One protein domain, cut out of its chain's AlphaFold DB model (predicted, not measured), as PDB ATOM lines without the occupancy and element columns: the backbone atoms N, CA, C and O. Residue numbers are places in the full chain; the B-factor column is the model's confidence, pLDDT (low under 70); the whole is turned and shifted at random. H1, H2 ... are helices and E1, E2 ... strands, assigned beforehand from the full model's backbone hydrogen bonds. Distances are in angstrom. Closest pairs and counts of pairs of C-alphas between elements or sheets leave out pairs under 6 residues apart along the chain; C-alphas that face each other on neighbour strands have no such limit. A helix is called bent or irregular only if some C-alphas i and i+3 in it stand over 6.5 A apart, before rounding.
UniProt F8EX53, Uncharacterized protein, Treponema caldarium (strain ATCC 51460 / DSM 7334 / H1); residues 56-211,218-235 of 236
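What this domain is: This is residues 56 to 211 and 218 to 235 of the 236 residues of an uncharacterized protein of Treponema caldarium (strain ATCC 51460 / DSM 7334 / H1) (UniProt F8EX53). A twisted sheet of seven strands, curled like part of a barrel, has the long helix H1 over one face and H3 over the other, both running along the strands. The small hairpin E4 and E5 makes one end of the sheet; beyond its other edge, E7, come E8 and the short helix H5, while H4 lies between H3 and H5. The printed part has 174 residues with five named helices and eight named strands, in the order H1 H2 E1 E2 E3 E4 E5 H3 E6 H4 E7 H5 E8. The sheet runs E4 E5 E3 E2 E1 E6 E7 and is mixed, and the class is mixed, helices and strands. The whole is compact, with a radius of gyration of the C-alphas of 16.7 A and spans of 47 by 34 by 34 A.

Where its parts are: In the sheet, E1 is residues 85 to 94, 28.9 A long, E2 is residues 105 to 113, 26.8 A, and E3 is residues 119 to 128, 27.4 A. E4 is residues 139 to 141, E5 residues 144 to 146, E6 residues 168 to 173 and E7 residues 204 to 210, 20.3 A long. H1, residues 61 to 78, is 25.9 A long and begins at C-alpha 61 at (193.545, 264.043, 284.890). H2 is residues 80 to 84, and H3 is residues 149 to 161, 19.6 A long. H3 is only just irregular: C-alphas 157 and 160 are 6.6 A apart. H4 is residues 188 to 195, and H5 is residues 218 to 225. E8, residues 229 to 234, is 16.5 A long and ends at C-alpha 234 at (184.461, 264.306, 284.461).

How they stand to each other: E1, E2 and E3 form a meander, each strand the antiparallel neighbour of the one before. N 91 and O 109 of the hairpin E1 and E2 are 2.8 A apart, and N 110 and O 122 of the hairpin E2 and E3 are 2.8 A apart, within hydrogen-bond range. E6 is parallel to E1, with N 88 and O 170 at 2.8 A, and to E7, with N 171 and O 206 at 2.8 A. E5 is antiparallel to E3, with N 145 and O 128 at 2.8 A, and to E4, with N 141 and O 144 at 2.8 A. E6, H4 and E7 form a strand-helix-strand unit, two parallel neighbour strands with a helix between, and its crossover is right-handed. H1 lies over E1 and E6 at a height over the sheet of 9.1 A; the closest C-alphas of H1 and E6 are those of Thr 69 and Phe 172, 6.3 A apart. H3 lies over E2 at a height of 9.7 A on the opposite face, which gives three layers, helices on both faces of a sheet. H2 and H4 only graze the sheet, with residues 81 to 84 and 191 to 195. H3 and H4 are close but not clearly touching, with the closest C-alphas, those of Ser 155 and Leu 190, 6.2 A apart. H5 is not on the sheet; its C-alpha of Lys 220 and that of Val 230 in E8 are the closest of the two, 6.5 A apart. E8 pairs with no named strand but is near E7, with 8 pairs of C-alphas within 10 A. In H1, H4 and H5 every O i to N i+4 pair is within hydrogen-bond range; H3 has 7 of 9, and H2 has 0 of 1 but 2 of 2 O i to N i+3 pairs.

The domain as a whole: The two C-alphas farthest apart are those of Pro 99 and Gly 201, 51.2 A. Residues 212 to 217 are not printed, and C-alphas 211 and 218 are 10.3 A apart across this cut. The link from E6 to H4, residues 174 to 187, is long. The mean pLDDT of the printed part is 81.7; 26 residues are under 70, among them residues 114 to 117, 131 to 136 and 176 to 185.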
ATOM      1  N   MET A  56     188.771 259.089 280.922       85.88
ATOM      2  CA  MET A  56     189.577 258.090 280.218       85.88
ATOM      3  C   MET A  56     191.087 258.364 280.339       85.88
ATOM      4  O   MET A  56     191.545 259.458 280.697       85.88
ATOM      5  N   GLN A  57     191.894 257.338 280.059       79.62
ATOM      6  CA  GLN A  57     193.346 257.482 280.004       79.62
ATOM      7  C   GLN A  57     193.733 258.526 278.944       79.62
ATOM      8  O   GLN A  57     193.207 258.518 277.837       79.62
ATOM      9  N   GLY A  58     194.662 259.422 279.285       78.81
ATOM     10  CA  GLY A  58     195.151 260.453 278.365       78.81
ATOM     11  C   GLY A  58     194.376 261.773 278.379       78.81
ATOM     12  O   GLY A  58     194.878 262.746 277.832       78.81
ATOM     13  N   LEU A  59     193.240 261.874 279.083       85.38
ATOM     14  CA  LEU A  59     192.455 263.121 279.164       85.38
ATOM     15  C   LEU A  59     193.046 264.193 280.105       85.38
ATOM     16  O   LEU A  59     192.397 265.188 280.405       85.38
ATOM     17  N   GLY A  60     194.272 264.003 280.604       86.06
ATOM     18  CA  GLY A  60     194.963 265.019 281.408       86.06
ATOM     19  C   GLY A  60     194.496 265.141 282.864       86.06
ATOM     20  O   GLY A  60     194.655 266.205 283.457       86.06
ATOM     21  N   LYS A  61     193.960 264.068 283.469       89.81
ATOM     22  CA  LYS A  61     193.545 264.043 284.890       89.81
ATOM     23  C   LYS A  61     194.638 264.555 285.836       89.81
ATOM     24  O   LYS A  61     194.411 265.516 286.566       89.81
ATOM     25  N   THR A  62     195.827 263.955 285.766       86.12
ATOM     26  CA  THR A  62     197.007 264.342 286.556       86.12
ATOM     27  C   THR A  62     197.390 265.801 286.315       86.12
ATOM     28  O   THR A  62     197.636 266.545 287.257       86.12
ATOM     29  N   THR A  63     197.342 266.265 285.062       87.88
ATOM     30  CA  THR A  63     197.619 267.668 284.723       87.88
ATOM     31  C   THR A  63     196.619 268.623 285.374       87.88
ATOM     32  O   THR A  63     197.013 269.671 285.887       87.88
ATOM     33  N   LEU A  64     195.324 268.286 285.376       90.06
ATOM     34  CA  LEU A  64     194.307 269.098 286.043       90.06
ATOM     35  C   LEU A  64     194.484 269.089 287.564       90.06
ATOM     36  O   LEU A  64     194.332 270.141 288.190       90.06
ATOM     37  N   LEU A  65     194.819 267.935 288.148       91.31
ATOM     38  CA  LEU A  65     195.143 267.831 289.566       91.31
ATOM     39  C   LEU A  65     196.300 268.765 289.906       91.31
ATOM     40  O   LEU A  65     196.097 269.678 290.693       91.31
ATOM     41  N   HIS A  66     197.446 268.625 289.233       89.00
ATOM     42  CA  HIS A  66     198.635 269.458 289.453       89.00
ATOM     43  C   HIS A  66     198.316 270.948 289.347       89.00
ATOM     44  O   HIS A  66     198.652 271.726 290.236       89.00
ATOM     45  N   ARG A  67     197.588 271.359 288.300       88.50
ATOM     46  CA  ARG A  67     197.148 272.755 288.143       88.50
ATOM     47  C   ARG A  67     196.279 273.229 289.303       88.50
ATOM     48  O   ARG A  67     196.430 274.372 289.726       88.50
ATOM     49  N   THR A  68     195.373 272.384 289.793       90.75
ATOM     50  CA  THR A  68     194.503 272.695 290.937       90.75
ATOM     51  C   THR A  68     195.329 272.810 292.219       90.75
ATOM     52  O   THR A  68     195.187 273.789 292.947       90.75
ATOM     53  N   THR A  69     196.246 271.869 292.444       91.06
ATOM     54  CA  THR A  69     197.167 271.831 293.583       91.06
ATOM     55  C   THR A  69     198.030 273.085 293.647       91.06
ATOM     56  O   THR A  69     198.058 273.761 294.671       91.06
ATOM     57  N   PHE A  70     198.677 273.465 292.543       88.19
ATOM     58  CA  PHE A  70     199.540 274.647 292.518       88.19
ATOM     59  C   PHE A  70     198.757 275.949 292.665       88.19
ATOM     60  O   PHE A  70     199.212 276.845 293.371       88.19
ATOM     61  N   HIS A  71     197.566 276.058 292.067       88.06
ATOM     62  CA  HIS A  71     196.704 277.216 292.315       88.06
ATOM     63  C   HIS A  71     196.329 277.335 293.791       88.06
ATOM     64  O   HIS A  71     196.325 278.445 294.322       88.06
ATOM     65  N   GLN A  72     196.025 276.217 294.454       89.62
ATOM     66  CA  GLN A  72     195.702 276.234 295.874       89.62
ATOM     67  C   GLN A  72     196.917 276.616 296.720       89.62
ATOM     68  O   GLN A  72     196.793 277.476 297.586       89.62
ATOM     69  N   LEU A  73     198.095 276.060 296.429       88.00
ATOM     70  CA  LEU A  73     199.324 276.427 297.131       88.00
ATOM     71  C   LEU A  73     199.639 277.919 296.981       88.00
ATOM     72  O   LEU A  73     199.916 278.582 297.970       88.00
ATOM     73  N   ILE A  74     199.540 278.472 295.767       85.25
ATOM     74  CA  ILE A  74     199.756 279.907 295.522       85.25
ATOM     75  C   ILE A  74     198.759 280.750 296.322       85.25
ATOM     76  O   ILE A  74     199.147 281.742 296.933       85.25
ATOM     77  N   ARG A  75     197.482 280.351 296.367       85.56
ATOM     78  CA  ARG A  75     196.466 281.042 297.175       85.56
ATOM     79  C   ARG A  75     196.788 281.007 298.666       85.56
ATOM     80  O   ARG A  75     196.591 282.019 299.330       85.56
ATOM     81  N   LEU A  76     197.272 279.874 299.174       85.00
ATOM     82  CA  LEU A  76     197.703 279.735 300.565       85.00
ATOM     83  C   LEU A  76     199.004 280.486 300.845       85.00
ATOM     84  O   LEU A  76     199.208 280.924 301.957       85.00
ATOM     85  N   LEU A  77     199.886 280.678 299.868       80.62
ATOM     86  CA  LEU A  77     201.072 281.521 300.050       80.62
ATOM     87  C   LEU A  77     200.717 283.014 300.100       80.62
ATOM     88  O   LEU A  77     201.433 283.794 300.716       80.62
ATOM     89  N   GLN A  78     199.620 283.415 299.452       79.62
ATOM     90  CA  GLN A  78     199.140 284.803 299.410       79.62
ATOM     91  C   GLN A  78     198.267 285.195 300.608       79.62
ATOM     92  O   GLN A  78     198.071 286.380 300.861       79.62
ATOM     93  N   LYS A  79     197.688 284.217 301.302       70.44
ATOM     94  CA  LYS A  79     196.863 284.406 302.496       70.44
ATOM     95  C   LYS A  79     197.638 283.797 303.651       70.44
ATOM     96  O   LYS A  79     198.038 282.659 303.520       70.44
ATOM     97  N   GLU A  80     197.837 284.466 304.780       65.56
ATOM     98  CA  GLU A  80     198.645 283.938 305.907       65.56
ATOM     99  C   GLU A  80     198.174 282.573 306.497       65.56
ATOM    100  O   GLU A  80     198.785 282.045 307.424       65.56
ATOM    101  N   ASP A  81     197.131 281.958 305.929       74.19
ATOM    102  CA  ASP A  81     196.558 280.641 306.229       74.19
ATOM    103  C   ASP A  81     197.539 279.465 306.126       74.19
ATOM    104  O   ASP A  81     197.299 278.417 306.728       74.19
ATOM    105  N   LEU A  82     198.645 279.582 305.387       74.69
ATOM    106  CA  LEU A  82     199.608 278.481 305.269       74.69
ATOM    107  C   LEU A  82     200.228 278.083 306.622       74.69
ATOM    108  O   LEU A  82     200.622 276.936 306.810       74.69
ATOM    109  N   HIS A  83     200.265 279.003 307.588       75.06
ATOM    110  CA  HIS A  83     200.783 278.752 308.935       75.06
ATOM    111  C   HIS A  83     199.851 277.928 309.828       75.06
ATOM    112  O   HIS A  83     200.282 277.407 310.849       75.06
ATOM    113  N   THR A  84     198.578 277.802 309.471       82.50
ATOM    114  CA  THR A  84     197.587 277.019 310.227       82.50
ATOM    115  C   THR A  84     197.115 275.796 309.447       82.50
ATOM    116  O   THR A  84     196.219 275.075 309.892       82.50
ATOM    117  N   SER A  85     197.713 275.549 308.279       86.81
ATOM    118  CA  SER A  85     197.241 274.565 307.313       86.81
ATOM    119  C   SER A  85     198.304 273.519 307.007       86.81
ATOM    120  O   SER A  85     199.453 273.857 306.742       86.81
ATOM    121  N   LEU A  86     197.893 272.254 306.953       88.06
ATOM    122  CA  LEU A  86     198.694 271.184 306.373       88.06
ATOM    123  C   LEU A  86     198.339 271.040 304.892       88.06
ATOM    124  O   LEU A  86     197.199 270.736 304.541       88.06
ATOM    125  N   PHE A  87     199.318 271.256 304.018       90.06
ATOM    126  CA  PHE A  87     199.173 271.065 302.577       90.06
ATOM    127  C   PHE A  87     199.972 269.846 302.130       90.06
ATOM    128  O   PHE A  87     201.175 269.804 302.368       90.06
ATOM    129  N   ILE A  88     199.330 268.887 301.460       90.44
ATOM    130  CA  ILE A  88     199.948 267.644 300.990       90.44
ATOM    131  C   ILE A  88     199.618 267.424 299.516       90.44
ATOM    132  O   ILE A  88     198.456 267.464 299.109       90.44
ATOM    133  N   MET A  89     200.636 267.087 298.729       91.50
ATOM    134  CA  MET A  89     200.469 266.564 297.375       91.50
ATOM    135  C   MET A  89     201.171 265.218 297.259       91.50
ATOM    136  O   MET A  89     202.355 265.146 297.551       91.50
ATOM    137  N   ILE A  90     200.461 264.191 296.794       89.88
ATOM    138  CA  ILE A  90     200.980 262.863 296.447       89.88
ATOM    139  C   ILE A  90     200.773 262.680 294.943       89.88
ATOM    140  O   ILE A  90     199.637 262.718 294.472       89.88
ATOM    141  N   SER A  91     201.844 262.472 294.184       88.12
ATOM    142  CA  SER A  91     201.802 262.367 292.723       88.12
ATOM    143  C   SER A  91     202.556 261.152 292.206       88.12
ATOM    144  O   SER A  91     203.554 260.735 292.792       88.12
ATOM    145  N   GLN A  92     202.131 260.629 291.052       82.81
ATOM    146  CA  GLN A  92     202.994 259.780 290.233       82.81
ATOM    147  C   GLN A  92     203.756 260.617 289.234       82.81
ATOM    148  O   GLN A  92     203.189 261.481 288.567       82.81
ATOM    149  N   VAL A  93     205.033 260.305 289.086       84.00
ATOM    150  CA  VAL A  93     205.879 260.884 288.054       84.00
ATOM    151  C   VAL A  93     206.431 259.751 287.204       84.00
ATOM    152  O   VAL A  93     206.894 258.731 287.717       84.00
ATOM    153  N   GLN A  94     206.310 259.895 285.886       83.81
ATOM    154  CA  GLN A  94     206.910 258.957 284.939       83.81
ATOM    155  C   GLN A  94     208.428 259.079 285.040       83.81
ATOM    156  O   GLN A  94     208.942 260.190 284.985       83.81
ATOM    157  N   THR A  95     209.140 257.958 285.156       81.06
ATOM    158  CA  THR A  95     210.605 257.990 285.269       81.06
ATOM    159  C   THR A  95     211.255 258.292 283.922       81.06
ATOM    160  O   THR A  95     211.828 259.352 283.708       81.06
ATOM    161  N   LEU A  96     211.140 257.358 282.984       80.31
ATOM    162  CA  LEU A  96     211.698 257.440 281.638       80.31
ATOM    163  C   LEU A  96     210.721 256.826 280.644       80.31
ATOM    164  O   LEU A  96     209.828 256.063 281.020       80.31
ATOM    165  N   ARG A  97     210.899 257.133 279.358       82.44
ATOM    166  CA  ARG A  97     210.166 256.475 278.273       82.44
ATOM    167  C   ARG A  97     211.060 255.476 277.559       82.44
ATOM    168  O   ARG A  97     212.209 255.771 277.251       82.44
ATOM    169  N   GLY A  98     210.507 254.298 277.305       80.69
ATOM    170  CA  GLY A  98     211.150 253.271 276.511       80.69
ATOM    171  C   GLY A  98     211.124 253.613 275.021       80.69
ATOM    172  O   GLY A  98     210.442 254.555 274.605       80.69
ATOM    173  N   PRO A  99     211.811 252.807 274.194       81.56
ATOM    174  CA  PRO A  99     211.805 252.955 272.737       81.56
ATOM    175  C   PRO A  99     210.400 252.871 272.118       81.56
ATOM    176  O   PRO A  99     210.161 253.408 271.043       81.56
ATOM    177  N   ASP A 100     209.455 252.224 272.808       81.38
ATOM    178  CA  ASP A 100     208.045 252.107 272.424       81.38
ATOM    179  C   ASP A 100     207.195 253.335 272.815       81.38
ATOM    180  O   ASP A 100     205.968 253.313 272.695       81.38
ATOM    181  N   GLY A 101     207.831 254.399 273.319       79.50
ATOM    182  CA  GLY A 101     207.188 255.639 273.754       79.50
ATOM    183  C   GLY A 101     206.443 255.526 275.083       79.50
ATOM    184  O   GLY A 101     205.804 256.490 275.514       79.50
ATOM    185  N   LYS A 102     206.508 254.373 275.750       81.31
ATOM    186  CA  LYS A 102     205.766 254.120 276.978       81.31
ATOM    187  C   LYS A 102     206.648 254.261 278.223       81.31
ATOM    188  O   LYS A 102     207.854 254.077 278.159       81.31
ATOM    189  N   ALA A 103     206.045 254.549 279.379       83.56
ATOM    190  CA  ALA A 103     206.792 254.713 280.628       83.56
ATOM    191  C   ALA A 103     207.498 253.411 281.062       83.56
ATOM    192  O   ALA A 103     206.849 252.363 281.137       83.56
ATOM    193  N   LEU A 104     208.791 253.507 281.385       85.44
ATOM    194  CA  LEU A 104     209.636 252.432 281.924       85.44
ATOM    195  C   LEU A 104     209.404 252.184 283.415       85.44
ATOM    196  O   LEU A 104     209.792 251.142 283.931       85.44
ATOM    197  N   GLY A 105     208.752 253.116 284.097       86.44
ATOM    198  CA  GLY A 105     208.426 253.026 285.507       86.44
ATOM    199  C   GLY A 105     207.740 254.294 285.986       86.44
ATOM    200  O   GLY A 105     207.536 255.245 285.224       86.44
ATOM    201  N   PHE A 106     207.381 254.281 287.260       85.88
ATOM    202  CA  PHE A 106     206.771 255.411 287.942       85.88
ATOM    203  C   PHE A 106     207.413 255.578 289.313       85.88
ATOM    204  O   PHE A 106     207.756 254.590 289.962       85.88
ATOM    205  N   THR A 107     207.520 256.820 289.759       86.94
ATOM    206  CA  THR A 107     207.963 257.219 291.096       86.94
ATOM    207  C   THR A 107     206.786 257.862 291.816       86.94
ATOM    208  O   THR A 107     206.030 258.613 291.199       86.94
ATOM    209  N   VAL A 108     206.608 257.559 293.103       87.75
ATOM    210  CA  VAL A 108     205.748 258.380 293.963       87.75
ATOM    211  C   VAL A 108     206.574 259.556 294.447       87.75
ATOM    212  O   VAL A 108     207.578 259.350 295.126       87.75
ATOM    213  N   GLU A 109     206.120 260.760 294.125       89.38
ATOM    214  CA  GLU A 109     206.641 262.006 294.672       89.38
ATOM    215  C   GLU A 109     205.570 262.645 295.547       89.38
ATOM    216  O   GLU A 109     204.454 262.911 295.096       89.38
ATOM    217  N   THR A 110     205.915 262.886 296.806       88.12
ATOM    218  CA  THR A 110     205.049 263.547 297.773       88.12
ATOM    219  C   THR A 110     205.787 264.720 298.386       88.12
ATOM    220  O   THR A 110     206.974 264.615 298.690       88.12
ATOM    221  N   PHE A 111     205.081 265.816 298.636       88.50
ATOM    222  CA  PHE A 111     205.579 266.848 299.532       88.50
ATOM    223  C   PHE A 111     204.488 267.340 300.466       88.50
ATOM    224  O   PHE A 111     203.294 267.249 300.157       88.50
ATOM    225  N   TYR A 112     204.924 267.886 301.594       84.50
ATOM    226  CA  TYR A 112     204.071 268.688 302.446       84.50
ATOM    227  C   TYR A 112     204.765 269.973 302.881       84.50
ATOM    228  O   TYR A 112     205.995 270.078 302.853       84.50
ATOM    229  N   HIS A 113     203.950 270.967 303.222       79.00
ATOM    230  CA  HIS A 113     204.404 272.245 303.747       79.00
ATOM    231  C   HIS A 113     204.003 272.366 305.216       79.00
ATOM    232  O   HIS A 113     202.812 272.362 305.531       79.00
ATOM    233  N   GLU A 114     204.995 272.518 306.087       69.31
ATOM    234  CA  GLU A 114     204.787 272.730 307.518       69.31
ATOM    235  C   GLU A 114     204.464 274.199 307.828       69.31
ATOM    236  O   GLU A 114     205.014 275.103 307.197       69.31
ATOM    237  N   PRO A 115     203.693 274.488 308.887       63.84
ATOM    238  CA  PRO A 115     203.528 275.823 309.462       63.84
ATOM    239  C   PRO A 115     204.832 276.595 309.692       63.84
ATOM    240  O   PRO A 115     204.859 277.824 309.607       63.84
ATOM    241  N   SER A 116     205.921 275.866 309.959       63.62
ATOM    242  CA  SER A 116     207.288 276.372 310.138       63.62
ATOM    243  C   SER A 116     207.931 276.898 308.842       63.62
ATOM    244  O   SER A 116     209.030 277.447 308.892       63.62
ATOM    245  N   ARG A 117     207.245 276.766 307.698       64.12
ATOM    246  CA  ARG A 117     207.712 277.043 306.327       64.12
ATOM    247  C   ARG A 117     208.744 276.060 305.780       64.12
ATOM    248  O   ARG A 117     209.312 276.298 304.712       64.12
ATOM    249  N   ASN A 118     208.970 274.944 306.467       72.38
ATOM    250  CA  ASN A 118     209.791 273.872 305.929       72.38
ATOM    251  C   ASN A 118     208.989 273.030 304.934       72.38
ATOM    252  O   ASN A 118     207.841 272.652 305.171       72.38
ATOM    253  N   LEU A 119     209.630 272.744 303.805       82.00
ATOM    254  CA  LEU A 119     209.146 271.789 302.823       82.00
ATOM    255  C   LEU A 119     209.810 270.446 303.067       82.00
ATOM    256  O   LEU A 119     211.041 270.351 303.070       82.00
ATOM    257  N   SER A 120     208.983 269.420 303.173       85.88
ATOM    258  CA  SER A 120     209.423 268.043 303.330       85.88
ATOM    259  C   SER A 120     209.036 267.251 302.091       85.88
ATOM    260  O   SER A 120     207.902 267.339 301.620       85.88
ATOM    261  N   PHE A 121     209.986 266.478 301.562       89.69
ATOM    262  CA  PHE A 121     209.839 265.720 300.321       89.69
ATOM    263  C   PHE A 121     210.027 264.223 300.555       89.69
ATOM    264  O   PHE A 121     210.863 263.793 301.350       89.69
ATOM    265  N   PHE A 122     209.265 263.430 299.812       90.00
ATOM    266  CA  PHE A 122     209.371 261.984 299.737       90.00
ATOM    267  C   PHE A 122     209.378 261.583 298.264       90.00
ATOM    268  O   PHE A 122     208.468 261.938 297.520       90.00
ATOM    269  N   SER A 123     210.390 260.825 297.851       90.69
ATOM    270  CA  SER A 123     210.487 260.284 296.496       90.69
ATOM    271  C   SER A 123     210.964 258.839 296.558       90.69
ATOM    272  O   SER A 123     212.011 258.550 297.146       90.69
ATOM    273  N   GLN A 124     210.166 257.917 296.019       90.00
ATOM    274  CA  GLN A 124     210.487 256.488 295.971       90.00
ATOM    275  C   GLN A 124     209.946 255.849 294.680       90.00
ATOM    276  O   GLN A 124     208.796 256.112 294.309       90.00
ATOM    277  N   PRO A 125     210.721 254.976 294.008       88.12
ATOM    278  CA  PRO A 125     210.244 254.232 292.844       88.12
ATOM    279  C   PRO A 125     209.030 253.378 293.209       88.12
ATOM    280  O   PRO A 125     209.105 252.562 294.119       88.12
ATOM    281  N   LEU A 126     207.920 253.539 292.494       86.44
ATOM    282  CA  LEU A 126     206.693 252.770 292.701       86.44
ATOM    283  C   LEU A 126     206.691 251.460 291.925       86.44
ATOM    284  O   LEU A 126     206.234 250.428 292.420       86.44
ATOM    285  N   CYS A 127     207.124 251.526 290.671       85.19
ATOM    286  CA  CYS A 127     207.217 250.367 289.810       85.19
ATOM    287  C   CYS A 127     208.220 250.590 288.685       85.19
ATOM    288  O   CYS A 127     208.537 251.721 288.310       85.19
ATOM    289  N   THR A 128     208.686 249.481 288.128       87.12
ATOM    290  CA  THR A 128     209.609 249.441 286.993       87.12
ATOM    291  C   THR A 128     209.162 248.375 285.996       87.12
ATOM    292  O   THR A 128     208.354 247.503 286.316       87.12
ATOM    293  N   THR A 129     209.649 248.472 284.767       85.81
ATOM    294  CA  THR A 129     209.519 247.437 283.733       85.81
ATOM    295  C   THR A 129     210.664 246.429 283.767       85.81
ATOM    296  O   THR A 129     210.551 245.365 283.163       85.81
ATOM    297  N   GLU A 130     211.745 246.738 284.484       80.75
ATOM    298  CA  GLU A 130     212.865 245.827 284.679       80.75
ATOM    299  C   GLU A 130     212.506 244.748 285.701       80.75
ATOM    300  O   GLU A 130     211.951 245.027 286.766       80.75
ATOM    301  N   GLU A 131     212.851 243.496 285.407       66.44
ATOM    302  CA  GLU A 131     212.779 242.425 286.395       66.44
ATOM    303  C   GLU A 131     213.945 242.590 287.378       66.44
ATOM    304  O   GLU A 131     214.994 241.963 287.264       66.44
ATOM    305  N   THR A 132     213.784 243.495 288.344       59.03
ATOM    306  CA  THR A 132     214.705 243.600 289.477       59.03
ATOM    307  C   THR A 132     214.637 242.314 290.290       59.03
ATOM    308  O   THR A 132     213.534 241.818 290.537       59.03
ATOM    309  N   ALA A 133     215.794 241.796 290.727       53.75
ATOM    310  CA  ALA A 133     215.889 240.648 291.628       53.75
ATOM    311  C   ALA A 133     214.843 240.788 292.743       53.75
ATOM    312  O   ALA A 133     214.849 241.768 293.487       53.75
ATOM    313  N   ALA A 134     213.880 239.866 292.747       52.56
ATOM    314  CA  ALA A 134     212.587 240.041 293.386       52.56
ATOM    315  C   ALA A 134     212.720 240.483 294.849       52.56
ATOM    316  O   ALA A 134     213.078 239.690 295.721       52.56
ATOM    317  N   LEU A 135     212.360 241.741 295.133       61.81
ATOM    318  CA  LEU A 135     211.910 242.100 296.472       61.81
ATOM    319  C   LEU A 135     210.743 241.160 296.789       61.81
ATOM    320  O   LEU A 135     209.817 241.019 295.980       61.81
ATOM    321  N   SER A 136     210.814 240.494 297.939       63.00
ATOM    322  CA  SER A 136     209.956 239.364 298.323       63.00
ATOM    323  C   SER A 136     208.450 239.648 298.256       63.00
ATOM    324  O   SER A 136     207.664 238.710 298.179       63.00
ATOM    325  N   ASN A 137     208.051 240.923 298.226       75.69
ATOM    326  CA  ASN A 137     206.659 241.378 298.221       75.69
ATOM    327  C   ASN A 137     206.259 242.166 296.956       75.69
ATOM    328  O   ASN A 137     205.284 242.918 296.981       75.69
ATOM    329  N   SER A 138     207.020 242.057 295.864       80.56
ATOM    330  CA  SER A 138     206.686 242.732 294.604       80.56
ATOM    331  C   SER A 138     205.462 242.115 293.910       80.56
ATOM    332  O   SER A 138     205.188 240.921 294.031       80.56
ATOM    333  N   VAL A 139     204.707 242.937 293.172       81.06
ATOM    334  CA  VAL A 139     203.482 242.513 292.469       81.06
ATOM    335  C   VAL A 139     203.609 242.813 290.978       81.06
ATOM    336  O   VAL A 139     203.743 243.970 290.583       81.06
ATOM    337  N   LYS A 140     203.544 241.782 290.128       83.12
ATOM    338  CA  LYS A 140     203.593 241.940 288.665       83.12
ATOM    339  C   LYS A 140     202.199 242.241 288.112       83.12
ATOM    340  O   LYS A 140     201.274 241.450 288.281       83.12
ATOM    341  N   LEU A 141     202.049 243.375 287.428       76.38
ATOM    342  CA  LEU A 141     200.810 243.815 286.784       76.38
ATOM    343  C   LEU A 141     201.105 244.246 285.346       76.38
ATOM    344  O   LEU A 141     201.666 245.315 285.082       76.38
ATOM    345  N   GLY A 142     200.738 243.386 284.394       82.44
ATOM    346  CA  GLY A 142     201.151 243.541 283.004       82.44
ATOM    347  C   GLY A 142     202.677 243.527 282.898       82.44
ATOM    348  O   GLY A 142     203.324 242.572 283.318       82.44
ATOM    349  N   ARG A 143     203.250 244.603 282.352       81.38
ATOM    350  CA  ARG A 143     204.707 244.764 282.210       81.38
ATOM    351  C   ARG A 143     205.404 245.393 283.418       81.38
ATOM    352  O   ARG A 143     206.612 245.564 283.372       81.38
ATOM    353  N   TYR A 144     204.651 245.834 284.421       85.62
ATOM    354  CA  TYR A 144     205.204 246.565 285.555       85.62
ATOM    355  C   TYR A 144     205.345 245.650 286.767       85.62
ATOM    356  O   TYR A 144     204.427 244.896 287.093       85.62
ATOM    357  N   VAL A 145     206.474 245.764 287.456       86.12
ATOM    358  CA  VAL A 145     206.736 245.183 288.772       86.12
ATOM    359  C   VAL A 145     206.550 246.291 289.803       86.12
ATOM    360  O   VAL A 145     207.308 247.256 289.816       86.12
ATOM    361  N   PHE A 146     205.500 246.189 290.619       85.19
ATOM    362  CA  PHE A 146     205.151 247.166 291.651       85.19
ATOM    363  C   PHE A 146     205.803 246.837 292.994       85.19
ATOM    364  O   PHE A 146     205.954 245.663 293.340       85.19
ATOM    365  N   PHE A 147     206.101 247.883 293.769       86.06
ATOM    366  CA  PHE A 147     206.703 247.822 295.102       86.06
ATOM    367  C   PHE A 147     205.723 248.347 296.176       86.06
ATOM    368  O   PHE A 147     205.782 249.518 296.551       86.06
ATOM    369  N   PRO A 148     204.807 247.509 296.706       81.44
ATOM    370  CA  PRO A 148     203.787 247.949 297.667       81.44
ATOM    371  C   PRO A 148     204.340 248.578 298.953       81.44
ATOM    372  O   PRO A 148     203.690 249.425 299.561       81.44
ATOM    373  N   GLU A 149     205.553 248.197 299.362       85.62
ATOM    374  CA  GLU A 149     206.231 248.744 300.545       85.62
ATOM    375  C   GLU A 149     206.408 250.270 300.512       85.62
ATOM    376  O   GLU A 149     206.519 250.902 301.564       85.62
ATOM    377  N   VAL A 150     206.383 250.873 299.321       87.06
ATOM    378  CA  VAL A 150     206.445 252.326 299.134       87.06
ATOM    379  C   VAL A 150     205.283 253.017 299.840       87.06
ATOM    380  O   VAL A 150     205.484 254.063 300.452       87.06
ATOM    381  N   PHE A 151     204.085 252.424 299.836       85.31
ATOM    382  CA  PHE A 151     202.924 253.002 300.515       85.31
ATOM    383  C   PHE A 151     203.028 252.914 302.033       85.31
ATOM    384  O   PHE A 151     202.613 253.844 302.728       85.31
ATOM    385  N   THR A 152     203.632 251.845 302.554       84.81
ATOM    386  CA  THR A 152     203.946 251.734 303.983       84.81
ATOM    387  C   THR A 152     204.937 252.820 304.385       84.81
ATOM    388  O   THR A 152     204.670 253.567 305.322       84.81
ATOM    389  N   LYS A 153     206.034 252.975 303.629       88.69
ATOM    390  CA  LYS A 153     207.047 254.017 303.861       88.69
ATOM    391  C   LYS A 153     206.438 255.422 303.809       88.69
ATOM    392  O   LYS A 153     206.676 256.210 304.720       88.69
ATOM    393  N   LEU A 154     205.607 255.712 302.804       88.25
ATOM    394  CA  LEU A 154     204.897 256.987 302.677       88.25
ATOM    395  C   LEU A 154     203.969 257.246 303.873       88.25
ATOM    396  O   LEU A 154     203.961 258.341 304.429       88.25
ATOM    397  N   SER A 155     203.206 256.234 304.292       86.06
ATOM    398  CA  SER A 155     202.273 256.353 305.418       86.06
ATOM    399  C   SER A 155     203.001 256.586 306.741       86.06
ATOM    400  O   SER A 155     202.553 257.399 307.546       86.06
ATOM    401  N   THR A 156     204.127 255.903 306.968       87.00
ATOM    402  CA  THR A 156     204.992 256.126 308.136       87.00
ATOM    403  C   THR A 156     205.595 257.525 308.115       87.00
ATOM    404  O   THR A 156     205.611 258.191 309.145       87.00
ATOM    405  N   TRP A 157     206.044 257.988 306.949       88.62
ATOM    406  CA  TRP A 157     206.615 259.321 306.786       88.62
ATOM    407  C   TRP A 157     205.591 260.434 307.079       88.62
ATOM    408  O   TRP A 157     205.895 261.345 307.844       88.62
ATOM    409  N   LEU A 158     204.347 260.313 306.593       87.44
ATOM    410  CA  LEU A 158     203.261 261.265 306.888       87.44
ATOM    411  C   LEU A 158     202.713 261.166 308.323       87.44
ATOM    412  O   LEU A 158     202.062 262.094 308.798       87.44
ATOM    413  N   ALA A 159     202.933 260.047 309.023       83.25
ATOM    414  CA  ALA A 159     202.332 259.818 310.337       83.25
ATOM    415  C   ALA A 159     202.773 260.842 311.390       83.25
ATOM    416  O   ALA A 159     201.976 261.155 312.272       83.25
ATOM    417  N   MET A 160     204.010 261.343 311.296       78.31
ATOM    418  CA  MET A 160     204.513 262.383 312.198       78.31
ATOM    419  C   MET A 160     203.777 263.700 311.974       78.31
ATOM    420  O   MET A 160     203.300 264.303 312.929       78.31
ATOM    421  N   GLU A 161     203.596 264.097 310.719       81.50
ATOM    422  CA  GLU A 161     202.918 265.348 310.393       81.50
ATOM    423  C   GLU A 161     201.450 265.311 310.824       81.50
ATOM    424  O   GLU A 161     200.938 266.247 311.419       81.50
ATOM    425  N   PHE A 162     200.789 264.166 310.666       78.31
ATOM    426  CA  PHE A 162     199.419 263.960 311.133       78.31
ATOM    427  C   PHE A 162     199.225 263.999 312.657       78.31
ATOM    428  O   PHE A 162     198.080 263.974 313.106       78.31
ATOM    429  N   SER A 163     200.302 264.040 313.447       76.81
ATOM    430  CA  SER A 163     200.227 264.180 314.909       76.81
ATOM    431  C   SER A 163     200.234 265.634 315.396       76.81
ATOM    432  O   SER A 163     199.957 265.888 316.568       76.81
ATOM    433  N   ASN A 164     200.517 266.587 314.508       78.75
ATOM    434  CA  ASN A 164     200.511 268.010 314.820       78.75
ATOM    435  C   ASN A 164     199.090 268.600 314.757       78.75
ATOM    436  O   ASN A 164     198.168 268.020 314.178       78.75
ATOM    437  N   GLN A 165     198.918 269.787 315.343       81.56
ATOM    438  CA  GLN A 165     197.650 270.516 315.324       81.56
ATOM    439  C   GLN A 165     197.582 271.465 314.125       81.56
ATOM    440  O   GLN A 165     198.403 272.372 313.996       81.56
ATOM    441  N   TYR A 166     196.554 271.286 313.297       83.94
ATOM    442  CA  TYR A 166     196.220 272.176 312.187       83.94
ATOM    443  C   TYR A 166     194.775 272.633 312.301       83.94
ATOM    444  O   TYR A 166     193.937 271.956 312.894       83.94
ATOM    445  N   THR A 167     194.478 273.765 311.679       87.38
ATOM    446  CA  THR A 167     193.114 274.261 311.489       87.38
ATOM    447  C   THR A 167     192.535 273.747 310.172       87.38
ATOM    448  O   THR A 167     191.357 273.395 310.109       87.38
ATOM    449  N   ASN A 168     193.364 273.647 309.126       89.12
ATOM    450  CA  ASN A 168     192.939 273.210 307.797       89.12
ATOM    451  C   ASN A 168     193.846 272.115 307.239       89.12
ATOM    452  O   ASN A 168     195.050 272.091 307.492       89.12
ATOM    453  N   LEU A 169     193.268 271.244 306.418       89.69
ATOM    454  CA  LEU A 169     193.987 270.177 305.735       89.69
ATOM    455  C   LEU A 169     193.620 270.155 304.246       89.69
ATOM    456  O   LEU A 169     192.458 269.974 303.888       89.69
ATOM    457  N   TYR A 170     194.626 270.290 303.385       91.69
ATOM    458  CA  TYR A 170     194.497 270.237 301.931       91.69
ATOM    459  C   TYR A 170     195.277 269.041 301.393       91.69
ATOM    460  O   TYR A 170     196.499 268.997 301.524       91.69
ATOM    461  N   LEU A 171     194.593 268.082 300.768       91.06
ATOM    462  CA  LEU A 171     195.233 266.910 300.174       91.06
ATOM    463  C   LEU A 171     194.927 266.789 298.692       91.06
ATOM    464  O   LEU A 171     193.769 266.761 298.276       91.06
ATOM    465  N   PHE A 172     195.986 266.607 297.917       92.19
ATOM    466  CA  PHE A 172     195.930 266.384 296.484       92.19
ATOM    467  C   PHE A 172     196.573 265.041 296.164       92.19
ATOM    468  O   PHE A 172     197.765 264.865 296.394       92.19
ATOM    469  N   ILE A 173     195.793 264.084 295.668       89.44
ATOM    470  CA  ILE A 173     196.256 262.707 295.462       89.44
ATOM    471  C   ILE A 173     196.047 262.310 294.008       89.44
ATOM    472  O   ILE A 173     194.917 262.252 293.524       89.44
ATOM    473  N   ASP A 174     197.140 262.027 293.312       86.88
ATOM    474  CA  ASP A 174     197.074 261.445 291.980       86.88
ATOM    475  C   ASP A 174     196.721 259.955 292.051       86.88
ATOM    476  O   ASP A 174     197.067 259.246 292.997       86.88
ATOM    477  N   GLU A 175     196.020 259.484 291.030       73.94
ATOM    478  CA  GLU A 175     195.612 258.111 290.798       73.94
ATOM    479  C   GLU A 175     196.884 257.276 290.742       73.94
ATOM    480  O   GLU A 175     197.611 257.307 289.749       73.94
ATOM    481  N   LEU A 176     197.168 256.508 291.802       60.62
ATOM    482  CA  LEU A 176     198.409 255.742 291.861       60.62
ATOM    483  C   LEU A 176     198.384 254.423 291.037       60.62
ATOM    484  O   LEU A 176     199.098 253.460 291.343       60.62
ATOM    485  N   GLY A 177     197.593 254.360 289.963       61.00
ATOM    486  CA  GLY A 177     197.437 253.181 289.104       61.00
ATOM    487  C   GLY A 177     196.627 252.048 289.754       61.00
ATOM    488  O   GLY A 177     195.800 252.282 290.622       61.00
ATOM    489  N   ILE A 178     196.845 250.787 289.347       54.84
ATOM    490  CA  ILE A 178     196.024 249.610 289.744       54.84
ATOM    491  C   ILE A 178     195.934 249.385 291.271       54.84
ATOM    492  O   ILE A 178     194.983 248.763 291.746       54.84
ATOM    493  N   LEU A 179     196.881 249.904 292.056       56.78
ATOM    494  CA  LEU A 179     196.888 249.780 293.519       56.78
ATOM    495  C   LEU A 179     196.072 250.878 294.233       56.78
ATOM    496  O   LEU A 179     196.079 250.943 295.459       56.78
ATOM    497  N   GLU A 180     195.318 251.682 293.477       59.28
ATOM    498  CA  GLU A 180     194.432 252.786 293.886       59.28
ATOM    499  C   GLU A 180     193.632 252.521 295.176       59.28
ATOM    500  O   GLU A 180     193.465 253.401 296.017       59.28
ATOM    501  N   LEU A 181     193.115 251.297 295.323       55.75
ATOM    502  CA  LEU A 181     192.082 250.942 296.302       55.75
ATOM    503  C   LEU A 181     192.281 249.535 296.881       55.75
ATOM    504  O   LEU A 181     191.365 248.969 297.487       55.75
ATOM    505  N   ASN A 182     193.456 248.930 296.670       64.38
ATOM    506  CA  ASN A 182     193.753 247.668 297.328       64.38
ATOM    507  C   ASN A 182     193.847 247.944 298.834       64.38
ATOM    508  O   ASN A 182     194.792 248.578 299.302       64.38
ATOM    509  N   LYS A 183     192.849 247.455 299.577       62.12
ATOM    510  CA  LYS A 183     192.705 247.664 301.022       62.12
ATOM    511  C   LYS A 183     193.918 247.210 301.836       62.12
ATOM    512  O   LYS A 183     194.059 247.645 302.969       62.12
ATOM    513  N   GLN A 184     194.765 246.342 301.282       65.25
ATOM    514  CA  GLN A 184     195.901 245.742 301.985       65.25
ATOM    515  C   GLN A 184     197.267 246.236 301.493       65.25
ATOM    516  O   GLN A 184     198.219 246.225 302.263       65.25
ATOM    517  N   GLN A 185     197.388 246.631 300.223       65.94
ATOM    518  CA  GLN A 185     198.690 246.857 299.566       65.94
ATOM    519  C   GLN A 185     198.747 248.149 298.734       65.94
ATOM    520  O   GLN A 185     199.655 248.328 297.928       65.94
ATOM    521  N   GLY A 186     197.746 249.018 298.876       73.12
ATOM    522  CA  GLY A 186     197.612 250.268 298.134       73.12
ATOM    523  C   GLY A 186     197.659 251.506 299.023       73.12
ATOM    524  O   GLY A 186     198.015 251.439 300.197       73.12
ATOM    525  N   LEU A 187     197.207 252.638 298.482       75.62
ATOM    526  CA  LEU A 187     196.987 253.856 299.269       75.62
ATOM    527  C   LEU A 187     195.725 253.821 300.126       75.62
ATOM    528  O   LEU A 187     195.519 254.735 300.920       75.62
ATOM    529  N   TRP A 188     194.863 252.812 299.974       75.88
ATOM    530  CA  TRP A 188     193.586 252.782 300.684       75.88
ATOM    531  C   TRP A 188     193.713 252.972 302.201       75.88
ATOM    532  O   TRP A 188     192.939 253.759 302.729       75.88
ATOM    533  N   PRO A 189     194.680 252.361 302.914       74.69
ATOM    534  CA  PRO A 189     194.855 252.622 304.343       74.69
ATOM    535  C   PRO A 189     195.166 254.093 304.657       74.69
ATOM    536  O   PRO A 189     194.633 254.645 305.617       74.69
ATOM    537  N   LEU A 190     195.986 254.750 303.827       76.00
ATOM    538  CA  LEU A 190     196.263 256.181 303.952       76.00
ATOM    539  C   LEU A 190     194.986 256.992 303.691       76.00
ATOM    540  O   LEU A 190     194.622 257.848 304.494       76.00
ATOM    541  N   PHE A 191     194.274 256.672 302.608       75.19
ATOM    542  CA  PHE A 191     193.013 257.306 302.232       75.19
ATOM    543  C   PHE A 191     191.942 257.163 303.315       75.19
ATOM    544  O   PHE A 191     191.269 258.129 303.642       75.19
ATOM    545  N   GLU A 192     191.795 255.973 303.893       75.81
ATOM    546  CA  GLU A 192     190.859 255.677 304.972       75.81
ATOM    547  C   GLU A 192     191.214 256.469 306.229       75.81
ATOM    548  O   GLU A 192     190.338 257.096 306.819       75.81
ATOM    549  N   ARG A 193     192.498 256.544 306.593       75.25
ATOM    550  CA  ARG A 193     192.952 257.360 307.725       75.25
ATOM    551  C   ARG A 193     192.603 258.843 307.548       75.25
ATOM    552  O   ARG A 193     192.124 259.474 308.489       75.25
ATOM    553  N   ILE A 194     192.776 259.371 306.334       73.81
ATOM    554  CA  ILE A 194     192.408 260.748 305.970       73.81
ATOM    555  C   ILE A 194     190.881 260.928 305.976       73.81
ATOM    556  O   ILE A 194     190.352 261.846 306.602       73.81
ATOM    557  N   ALA A 195     190.149 260.034 305.311       69.62
ATOM    558  CA  ALA A 195     188.697 260.093 305.171       69.62
ATOM    559  C   ALA A 195     187.972 259.966 306.519       69.62
ATOM    560  O   ALA A 195     186.944 260.606 306.732       69.62
ATOM    561  N   LEU A 196     188.519 259.189 307.453       72.44
ATOM    562  CA  LEU A 196     187.976 259.039 308.800       72.44
ATOM    563  C   LEU A 196     188.224 260.258 309.700       72.44
ATOM    564  O   LEU A 196     187.653 260.306 310.786       72.44
ATOM    565  N   ASN A 197     188.996 261.257 309.245       62.94
ATOM    566  CA  ASN A 197     189.295 262.484 309.983       62.94
ATOM    567  C   ASN A 197     189.770 262.198 311.414       62.94
ATOM    568  O   ASN A 197     189.174 262.662 312.386       62.94
ATOM    569  N   GLN A 198     190.848 261.430 311.544       66.44
ATOM    570  CA  GLN A 198     191.504 261.188 312.835       66.44
ATOM    571  C   GLN A 198     192.325 262.399 313.321       66.44
ATOM    572  O   GLN A 198     193.236 262.243 314.126       66.44
ATOM    573  N   PHE A 199     192.016 263.594 312.814       69.50
ATOM    574  CA  PHE A 199     192.667 264.848 313.154       69.50
ATOM    575  C   PHE A 199     191.791 265.613 314.142       69.50
ATOM    576  O   PHE A 199     190.637 265.943 313.847       69.50
ATOM    577  N   GLU A 200     192.332 265.885 315.322       65.25
ATOM    578  CA  GLU A 200     191.667 266.722 316.313       65.25
ATOM    579  C   GLU A 200     191.805 268.203 315.932       65.25
ATOM    580  O   GLU A 200     192.850 268.637 315.457       65.25
ATOM    581  N   GLY A 201     190.742 268.990 316.130       71.88
ATOM    582  CA  GLY A 201     190.792 270.449 315.968       71.88
ATOM    583  C   GLY A 201     190.690 270.994 314.536       71.88
ATOM    584  O   GLY A 201     190.708 272.213 314.376       71.88
ATOM    585  N   LEU A 202     190.525 270.147 313.510       84.62
ATOM    586  CA  LEU A 202     190.327 270.622 312.134       84.62
ATOM    587  C   LEU A 202     188.981 271.333 311.951       84.62
ATOM    588  O   LEU A 202     187.912 270.755 312.163       84.62
ATOM    589  N   GLU A 203     189.033 272.552 311.424       88.75
ATOM    590  CA  GLU A 203     187.869 273.290 310.938       88.75
ATOM    591  C   GLU A 203     187.485 272.849 309.523       88.75
ATOM    592  O   GLU A 203     186.293 272.766 309.206       88.75
ATOM    593  N   SER A 204     188.466 272.523 308.671       90.25
ATOM    594  CA  SER A 204     188.203 272.103 307.293       90.25
ATOM    595  C   SER A 204     189.152 271.033 306.746       90.25
ATOM    596  O   SER A 204     190.332 270.971 307.094       90.25
ATOM    597  N   ILE A 205     188.608 270.190 305.860       91.06
ATOM    598  CA  ILE A 205     189.351 269.239 305.029       91.06
ATOM    599  C   ILE A 205     188.915 269.405 303.574       91.06
ATOM    600  O   ILE A 205     187.725 269.307 303.247       91.06
ATOM    601  N   GLU A 206     189.890 269.577 302.691       92.88
ATOM    602  CA  GLU A 206     189.720 269.536 301.244       92.88
ATOM    603  C   GLU A 206     190.540 268.385 300.657       92.88
ATOM    604  O   GLU A 206     191.766 268.353 300.755       92.88
ATOM    605  N   LEU A 207     189.850 267.435 300.029       92.38
ATOM    606  CA  LEU A 207     190.453 266.314 299.318       92.38
ATOM    607  C   LEU A 207     190.211 266.466 297.816       92.38
ATOM    608  O   LEU A 207     189.072 266.429 297.363       92.38
ATOM    609  N   VAL A 208     191.263 266.551 297.014       93.38
ATOM    610  CA  VAL A 208     191.162 266.489 295.555       93.38
ATOM    611  C   VAL A 208     191.929 265.273 295.075       93.38
ATOM    612  O   VAL A 208     193.118 265.141 295.352       93.38
ATOM    613  N   CYS A 209     191.276 264.375 294.349       90.06
ATOM    614  CA  CYS A 209     191.965 263.212 293.807       90.06
ATOM    615  C   CYS A 209     191.538 262.874 292.391       90.06
ATOM    616  O   CYS A 209     190.395 263.110 291.991       90.06
ATOM    617  N   THR A 210     192.474 262.326 291.622       90.50
ATOM    618  CA  THR A 210     192.154 261.688 290.347       90.50
ATOM    619  C   THR A 210     191.732 260.245 290.614       90.50
ATOM    620  O   THR A 210     192.230 259.596 291.533       90.50
ATOM    621  N   VAL A 211     190.725 259.779 289.874       87.38
ATOM    622  CA  VAL A 211     190.090 258.475 290.092       87.38
ATOM    623  C   VAL A 211     189.696 257.863 288.759       87.38
ATOM    624  O   VAL A 211     189.158 258.552 287.879       87.38
ATOM    625  N   MET A 218     182.072 254.292 293.598       86.94
ATOM    626  CA  MET A 218     182.396 253.615 294.857       86.94
ATOM    627  C   MET A 218     183.059 254.582 295.846       86.94
ATOM    628  O   MET A 218     182.663 254.645 297.012       86.94
ATOM    629  N   LEU A 219     184.033 255.367 295.372       86.19
ATOM    630  CA  LEU A 219     184.739 256.337 296.203       86.19
ATOM    631  C   LEU A 219     183.821 257.469 296.671       86.19
ATOM    632  O   LEU A 219     183.842 257.834 297.846       86.19
ATOM    633  N   LYS A 220     182.967 257.978 295.774       91.06
ATOM    634  CA  LYS A 220     181.939 258.972 296.102       91.06
ATOM    635  C   LYS A 220     181.056 258.481 297.246       91.06
ATOM    636  O   LYS A 220     180.909 259.188 298.238       91.06
ATOM    637  N   THR A 221     180.486 257.281 297.125       90.31
ATOM    638  CA  THR A 221     179.594 256.719 298.149       90.31
ATOM    639  C   THR A 221     180.308 256.557 299.488       90.31
ATOM    640  O   THR A 221     179.743 256.899 300.526       90.31
ATOM    641  N   TYR A 222     181.556 256.082 299.475       87.44
ATOM    642  CA  TYR A 222     182.367 255.965 300.684       87.44
ATOM    643  C   TYR A 222     182.587 257.329 301.358       87.44
ATOM    644  O   TYR A 222     182.252 257.499 302.526       87.44
ATOM    645  N   LEU A 223     183.059 258.334 300.617       89.25
ATOM    646  CA  LEU A 223     183.303 259.678 301.148       89.25
ATOM    647  C   LEU A 223     182.025 260.344 301.682       89.25
ATOM    648  O   LEU A 223     182.034 260.932 302.763       89.25
ATOM    649  N   GLN A 224     180.904 260.203 300.969       91.56
ATOM    650  CA  GLN A 224     179.608 260.724 301.415       91.56
ATOM    651  C   GLN A 224     179.148 260.073 302.724       91.56
ATOM    652  O   GLN A 224     178.657 260.771 303.610       91.56
ATOM    653  N   LYS A 225     179.367 258.761 302.891       89.88
ATOM    654  CA  LYS A 225     179.094 258.054 304.154       89.88
ATOM    655  C   LYS A 225     179.911 258.621 305.324       89.88
ATOM    656  O   LYS A 225     179.444 258.591 306.458       89.88
ATOM    657  N   HIS A 226     181.091 259.172 305.047       87.50
ATOM    658  CA  HIS A 226     181.970 259.816 306.029       87.50
ATOM    659  C   HIS A 226     181.792 261.346 306.120       87.50
ATOM    660  O   HIS A 226     182.604 262.042 306.736       87.50
ATOM    661  N   GLY A 227     180.699 261.880 305.563       89.19
ATOM    662  CA  GLY A 227     180.284 263.273 305.741       89.19
ATOM    663  C   GLY A 227     180.919 264.272 304.774       89.19
ATOM    664  O   GLY A 227     180.784 265.475 304.985       89.19
ATOM    665  N   TYR A 228     181.592 263.811 303.718       91.06
ATOM    666  CA  TYR A 228     182.145 264.703 302.698       91.06
ATOM    667  C   TYR A 228     181.062 265.214 301.745       91.06
ATOM    668  O   TYR A 228     180.249 264.450 301.216       91.06
ATOM    669  N   LYS A 229     181.120 266.511 301.436       95.12
ATOM    670  CA  LYS A 229     180.460 267.091 300.262       95.12
ATOM    671  C   LYS A 229     181.310 266.778 299.030       95.12
ATOM    672  O   LYS A 229     182.403 267.318 298.889       95.12
ATOM    673  N   VAL A 230     180.826 265.881 298.170       95.00
ATOM    674  CA  VAL A 230     181.590 265.373 297.018       95.00
ATOM    675  C   VAL A 230     181.138 266.026 295.711       95.00
ATOM    676  O   VAL A 230     179.961 265.952 295.353       95.00
ATOM    677  N   THR A 231     182.086 266.580 294.959       96.81
ATOM    678  CA  THR A 231     181.915 267.066 293.582       96.81
ATOM    679  C   THR A 231     182.709 266.184 292.624       96.81
ATOM    680  O   THR A 231     183.828 265.783 292.930       96.81
ATOM    681  N   ILE A 232     182.148 265.886 291.451       95.25
ATOM    682  CA  ILE A 232     182.830 265.117 290.403       95.25
ATOM    683  C   ILE A 232     183.134 266.048 289.231       95.25
ATOM    684  O   ILE A 232     182.265 266.791 288.781       95.25
ATOM    685  N   THR A 233     184.372 266.017 288.749       95.25
ATOM    686  CA  THR A 233     184.797 266.618 287.483       95.25
ATOM    687  C   THR A 233     185.105 265.485 286.513       95.25
ATOM    688  O   THR A 233     186.124 264.816 286.661       95.25
ATOM    689  N   GLU A 234     184.224 265.260 285.543       94.12
ATOM    690  CA  GLU A 234     184.461 264.306 284.461       94.12
ATOM    691  C   GLU A 234     185.107 265.018 283.268       94.12
ATOM    692  O   GLU A 234     184.622 266.057 282.824       94.12
ATOM    693  N   LEU A 235     186.231 264.484 282.792       90.31
ATOM    694  CA  LEU A 235     186.919 264.955 281.594       90.31
ATOM    695  C   LEU A 235     186.405 264.169 280.387       90.31
ATOM    696  O   LEU A 235     186.343 262.939 280.439       90.31
TER     697      LEU A 235